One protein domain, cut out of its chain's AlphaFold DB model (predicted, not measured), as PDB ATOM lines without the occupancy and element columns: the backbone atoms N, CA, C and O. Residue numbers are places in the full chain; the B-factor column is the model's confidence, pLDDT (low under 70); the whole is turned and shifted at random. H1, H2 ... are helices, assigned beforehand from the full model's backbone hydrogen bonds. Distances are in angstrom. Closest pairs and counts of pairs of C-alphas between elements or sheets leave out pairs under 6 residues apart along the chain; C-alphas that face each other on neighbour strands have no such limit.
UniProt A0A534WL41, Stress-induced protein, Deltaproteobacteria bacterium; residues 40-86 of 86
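What this domain is: This is residues 40 to 86 of the 86 residues of the protein "Stress-induced protein" of Deltaproteobacteria bacterium (UniProt A0A534WL41). A flat, open U: two long helices, H1 and H3, form its arms and run in nearly opposite directions with a gap between them, while the link of residues 56 to 62 and the short helix H2 make the bend at one end. The printed part has 47 residues with three named helices, in the order H1, H2, H3, and no named strand; the class is all helix. It is loose, with a radius of gyration of the C-alphas of 12.1 A, and spans 36 by 21 by 11 A.

Where its parts are: H1, residues 43 to 55, begins with C-alpha 43 at (576.322, 492.814, 397.888) and is 18.1 A long. H2 is residues 63 to 66. H3, residues 68 to 80, is 17.9 A long and ends with C-alpha 80 at (584.502, 502.134, 393.908).

How they stand to each other: H1 is apart from H2 and from H3. H2 and H3 touch only at the corner by their tight link, H3 with residues 70 to 71 alone; their closest C-alphas, of Phe 64 and Ala 71, are 4.8 A apart. In H1 and H3 every O i to N i+4 pair is within hydrogen-bond range; H2 is too short for such a pair.

The domain as a whole: The C-alphas of Glu 60 and Arg 86, the two farthest apart, are 37.1 A apart. The printed part has no cut and no long link. Residues 81 to 86 are under 70 in pLDDT.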
ATOM      1  N   SER A  40     580.426 493.171 402.979       76.56
ATOM      2  CA  SER A  40     581.456 492.973 401.950       76.56
ATOM      3  C   SER A  40     581.295 491.633 401.236       76.56
ATOM      4  O   SER A  40     581.653 491.509 400.071       76.56
ATOM      5  N   LYS A  41     580.758 490.626 401.936       79.44
ATOM      6  CA  LYS A  41     580.509 489.282 401.396       79.44
ATOM      7  C   LYS A  41     579.233 489.204 400.564       79.44
ATOM      8  O   LYS A  41     579.200 488.472 399.580       79.44
ATOM      9  N   ASP A  42     578.195 489.930 400.967       87.00
ATOM     10  CA  ASP A  42     576.894 489.928 400.306       87.00
ATOM     11  C   ASP A  42     576.527 491.342 399.841       87.00
ATOM     12  O   ASP A  42     576.172 492.225 400.629       87.00
ATOM     13  N   HIS A  43     576.629 491.542 398.527       81.50
ATOM     14  CA  HIS A  43     576.322 492.814 397.888       81.50
ATOM     15  C   HIS A  43     574.827 493.154 397.945       81.50
ATOM     16  O   HIS A  43     574.477 494.327 398.097       81.50
ATOM     17  N   GLU A  44     573.941 492.158 397.864       85.75
ATOM     18  CA  GLU A  44     572.501 492.398 397.961       85.75
ATOM     19  C   GLU A  44     572.131 492.801 399.390       85.75
ATOM     20  O   GLU A  44     571.428 493.793 399.569       85.75
ATOM     21  N   LEU A  45     572.713 492.160 400.411       86.19
ATOM     22  CA  LEU A  45     572.546 492.584 401.806       86.19
ATOM     23  C   LEU A  45     573.026 494.026 402.032       86.19
ATOM     24  O   LEU A  45     572.352 494.811 402.703       86.19
ATOM     25  N   ALA A  46     574.184 494.398 401.478       84.38
ATOM     26  CA  ALA A  46     574.704 495.763 401.571       84.38
ATOM     27  C   ALA A  46     573.776 496.782 400.902       84.38
ATOM     28  O   ALA A  46     573.510 497.853 401.455       84.38
ATOM     29  N   LYS A  47     573.248 496.435 399.730       84.25
ATOM     30  CA  LYS A  47     572.315 497.261 398.967       84.25
ATOM     31  C   LYS A  47     570.970 497.410 399.674       84.25
ATOM     32  O   LYS A  47     570.465 498.527 399.758       84.25
ATOM     33  N   GLU A  48     570.409 496.335 400.222       87.25
ATOM     34  CA  GLU A  48     569.167 496.378 400.999       87.25
ATOM     35  C   GLU A  48     569.328 497.196 402.282       87.25
ATOM     36  O   GLU A  48     568.493 498.054 402.573       87.25
ATOM     37  N   ALA A  49     570.422 496.993 403.020       86.31
ATOM     38  CA  ALA A  49     570.720 497.771 404.220       86.31
ATOM     39  C   ALA A  49     570.905 499.261 403.899       86.31
ATOM     40  O   ALA A  49     570.347 500.115 404.593       86.31
ATOM     41  N   GLY A  50     571.620 499.580 402.815       84.50
ATOM     42  CA  GLY A  50     571.775 500.946 402.319       84.50
ATOM     43  C   GLY A  50     570.441 501.577 401.915       84.50
ATOM     44  O   GLY A  50     570.140 502.698 402.328       84.50
ATOM     45  N   LYS A  51     569.603 500.840 401.176       86.56
ATOM     46  CA  LYS A  51     568.262 501.286 400.774       86.56
ATOM     47  C   LYS A  51     567.388 501.577 401.992       86.56
ATOM     48  O   LYS A  51     566.871 502.685 402.105       86.56
ATOM     49  N   LYS A  52     567.287 500.635 402.931       88.44
ATOM     50  CA  LYS A  52     566.483 500.782 404.156       88.44
ATOM     51  C   LYS A  52     566.973 501.941 405.032       88.44
ATOM     52  O   LYS A  52     566.168 502.679 405.605       88.44
ATOM     53  N   GLY A  53     568.291 502.126 405.116       84.56
ATOM     54  CA  GLY A  53     568.903 503.271 405.791       84.56
ATOM     55  C   GLY A  53     568.502 504.603 405.156       84.56
ATOM     56  O   GLY A  53     568.112 505.525 405.868       84.56
ATOM     57  N   GLY A  54     568.520 504.690 403.823       83.62
ATOM     58  CA  GLY A  54     568.066 505.873 403.086       83.62
ATOM     59  C   GLY A  54     566.558 506.121 403.193       83.62
ATOM     60  O   GLY A  54     566.133 507.267 403.320       83.62
ATOM     61  N   GLU A  55     565.747 505.061 403.206       85.75
ATOM     62  CA  GLU A  55     564.288 505.147 403.369       85.75
ATOM     63  C   GLU A  55     563.879 505.702 404.738       85.75
ATOM     64  O   GLU A  55     562.875 506.405 404.833       85.75
ATOM     65  N   SER A  56     564.687 505.460 405.777       83.81
ATOM     66  CA  SER A  56     564.457 505.982 407.135       83.81
ATOM     67  C   SER A  56     564.653 507.502 407.241       83.81
ATOM     68  O   SER A  56     564.274 508.110 408.243       83.81
ATOM     69  N   VAL A  57     565.248 508.126 406.220       82.25
ATOM     70  CA  VAL A  57     565.447 509.573 406.143       82.25
ATOM     71  C   VAL A  57     564.308 510.191 405.317       82.25
ATOM     72  O   VAL A  57     564.076 509.739 404.189       82.25
ATOM     73  N   PRO A  58     563.612 511.228 405.827       85.38
ATOM     74  CA  PRO A  58     562.623 511.978 405.050       85.38
ATOM     75  C   PRO A  58     563.225 512.498 403.746       85.38
ATOM     76  O   PRO A  58     564.377 512.927 403.751       85.38
ATOM     77  N   ASP A  59     562.456 512.505 402.656       80.50
ATOM     78  CA  ASP A  59     562.945 512.884 401.320       80.50
ATOM     79  C   ASP A  59     563.677 514.225 401.305       80.50
ATOM     80  O   ASP A  59     564.744 514.346 400.707       80.50
ATOM     81  N   GLU A  60     563.152 515.202 402.037       82.81
ATOM     82  CA  GLU A  60     563.733 516.536 402.178       82.81
ATOM     83  C   GLU A  60     565.107 516.507 402.847       82.81
ATOM     84  O   GLU A  60     565.936 517.349 402.551       82.81
ATOM     85  N   LYS A  61     565.375 515.549 403.738       82.94
ATOM     86  CA  LYS A  61     566.628 515.448 404.506       82.94
ATOM     87  C   LYS A  61     567.619 514.448 403.917       82.94
ATOM     88  O   LYS A  61     568.707 514.278 404.463       82.94
ATOM     89  N   ARG A  62     567.262 513.762 402.829       83.25
ATOM     90  CA  ARG A  62     568.169 512.832 402.153       83.25
ATOM     91  C   ARG A  62     569.322 513.605 401.526       83.25
ATOM     92  O   ARG A  62     569.097 514.599 400.840       83.25
ATOM     93  N   SER A  63     570.543 513.091 401.671       79.25
ATOM     94  CA  SER A  63     571.729 513.667 401.023       79.25
ATOM     95  C   SER A  63     571.533 513.823 399.510       79.25
ATOM     96  O   SER A  63     571.959 514.820 398.948       79.25
ATOM     97  N   PHE A  64     570.803 512.895 398.873       74.44
ATOM     98  CA  PHE A  64     570.444 512.933 397.446       74.44
ATOM     99  C   PHE A  64     569.585 514.138 397.034       74.44
ATOM    100  O   PHE A  64     569.670 514.576 395.889       74.44
ATOM    101  N   SER A  65     568.769 514.657 397.952       79.56
ATOM    102  CA  SER A  65     567.878 515.801 397.724       79.56
ATOM    103  C   SER A  65     568.511 517.126 398.150       79.56
ATOM    104  O   SER A  65     568.169 518.170 397.604       79.56
ATOM    105  N   GLN A  66     569.411 517.086 399.135       82.50
ATOM    106  CA  GLN A  66     570.051 518.264 399.727       82.50
ATOM    107  C   GLN A  66     571.280 518.728 398.939       82.50
ATOM    108  O   GLN A  66     571.431 519.921 398.692       82.50
ATOM    109  N   ASP A  67     572.148 517.798 398.533       88.94
ATOM    110  CA  ASP A  67     573.392 518.120 397.837       88.94
ATOM    111  C   ASP A  67     573.727 517.039 396.803       88.94
ATOM    112  O   ASP A  67     574.083 515.898 397.113       88.94
ATOM    113  N   ARG A  68     573.624 517.429 395.531       85.12
ATOM    114  CA  ARG A  68     573.864 516.542 394.393       85.12
ATOM    115  C   ARG A  68     575.321 516.089 394.295       85.12
ATOM    116  O   ARG A  68     575.560 514.968 393.842       85.12
ATOM    117  N   GLU A  69     576.276 516.922 394.699       88.12
ATOM    118  CA  GLU A  69     577.698 516.569 394.682       88.12
ATOM    119  C   GLU A  69     578.005 515.567 395.794       88.12
ATOM    120  O   GLU A  69     578.595 514.522 395.519       88.12
ATOM    121  N   LEU A  70     577.488 515.791 397.007       85.44
ATOM    122  CA  LEU A  70     577.614 514.837 398.116       85.44
ATOM    123  C   LEU A  70     576.994 513.474 397.767       85.44
ATOM    124  O   LEU A  70     577.569 512.417 398.030       85.44
ATOM    125  N   ALA A  71     575.820 513.491 397.142       85.62
ATOM    126  CA  ALA A  71     575.133 512.297 396.665       85.62
ATOM    127  C   ALA A  71     575.955 511.528 395.624       85.62
ATOM    128  O   ALA A  71     576.057 510.298 395.675       85.62
ATOM    129  N   ARG A  72     576.558 512.259 394.684       85.50
ATOM    130  CA  ARG A  72     577.428 511.703 393.653       85.50
ATOM    131  C   ARG A  72     578.699 511.120 394.258       85.50
ATOM    132  O   ARG A  72     579.096 510.034 393.847       85.50
ATOM    133  N   GLU A  73     579.323 511.799 395.213       86.19
ATOM    134  CA  GLU A  73     580.516 511.311 395.905       86.19
ATOM    135  C   GLU A  73     580.211 510.035 396.697       86.19
ATOM    136  O   GLU A  73     580.932 509.045 396.569       86.19
ATOM    137  N   ALA A  74     579.096 510.007 397.431       83.06
ATOM    138  CA  ALA A  74     578.644 508.818 398.147       83.06
ATOM    139  C   ALA A  74     578.368 507.643 397.192       83.06
ATOM    140  O   ALA A  74     578.810 506.521 397.444       83.06
ATOM    141  N   GLY A  75     577.692 507.902 396.067       81.81
ATOM    142  CA  GLY A  75     577.450 506.903 395.026       81.81
ATOM    143  C   GLY A  75     578.741 506.405 394.374       81.81
ATOM    144  O   GLY A  75     578.914 505.201 394.189       81.81
ATOM    145  N   LYS A  76     579.682 507.312 394.088       84.50
ATOM    146  CA  LYS A  76     581.006 506.981 393.552       84.50
ATOM    147  C   LYS A  76     581.770 506.087 394.526       84.50
ATOM    148  O   LYS A  76     582.199 505.018 394.119       84.50
ATOM    149  N   LYS A  77     581.840 506.456 395.806       81.94
ATOM    150  CA  LYS A  77     582.520 505.677 396.851       81.94
ATOM    151  C   LYS A  77     581.899 504.294 397.062       81.94
ATOM    152  O   LYS A  77     582.616 503.319 397.280       81.94
ATOM    153  N   GLY A  78     580.571 504.189 396.969       75.31
ATOM    154  CA  GLY A  78     579.871 502.901 396.979       75.31
ATOM    155  C   GLY A  78     580.204 502.040 395.754       75.31
ATOM    156  O   GLY A  78     580.432 500.838 395.879       75.31
ATOM    157  N   GLY A  79     580.296 502.660 394.576       73.19
ATOM    158  CA  GLY A  79     580.680 501.997 393.328       73.19
ATOM    159  C   GLY A  79     582.160 501.606 393.260       73.19
ATOM    160  O   GLY A  79     582.479 500.555 392.716       73.19
ATOM    161  N   GLU A  80     583.057 502.397 393.851       72.81
ATOM    162  CA  GLU A  80     584.502 502.134 393.908       72.81
ATOM    163  C   GLU A  80     584.809 500.847 394.684       72.81
ATOM    164  O   GLU A  80     585.619 500.046 394.230       72.81
ATOM    165  N   ASN A  81     584.095 500.581 395.783       63.44
ATOM    166  CA  ASN A  81     584.193 499.305 396.510       63.44
ATOM    167  C   ASN A  81     583.543 498.122 395.769       63.44
ATOM    168  O   ASN A  81     583.768 496.972 396.127       63.44
ATOM    169  N   SER A  82     582.723 498.402 394.754       62.78
ATOM    170  CA  SER A  82     582.059 497.389 393.922       62.78
ATOM    171  C   SER A  82     582.859 497.071 392.646       62.78
ATOM    172  O   SER A  82     582.492 496.177 391.883       62.78
ATOM    173  N   GLY A  83     583.938 497.814 392.382       55.78
ATOM    174  CA  GLY A  83     584.738 497.716 391.167       55.78
ATOM    175  C   GLY A  83     585.986 496.864 391.359       55.78
ATOM    176  O   GLY A  83     587.056 497.405 391.609       55.78
ATOM    177  N   GLY A  84     585.871 495.547 391.176       54.50
ATOM    178  CA  GLY A  84     587.068 494.709 391.119       54.50
ATOM    179  C   GLY A  84     586.866 493.203 391.087       54.50
ATOM    180  O   GLY A  84     587.501 492.523 391.872       54.50
ATOM    181  N   ASN A  85     586.024 492.678 390.193       46.97
ATOM    182  CA  ASN A  85     586.253 491.353 389.605       46.97
ATOM    183  C   ASN A  85     585.512 491.288 388.262       46.97
ATOM    184  O   ASN A  85     584.350 490.888 388.182       46.97
ATOM    185  N   ARG A  86     586.168 491.780 387.211       50.31
ATOM    186  CA  ARG A  86     585.774 491.559 385.822       50.31
ATOM    187  C   ARG A  86     586.987 491.050 385.064       50.31
ATOM    188  O   ARG A  86     588.083 491.582 385.347       50.31
TER     189      ARG A  86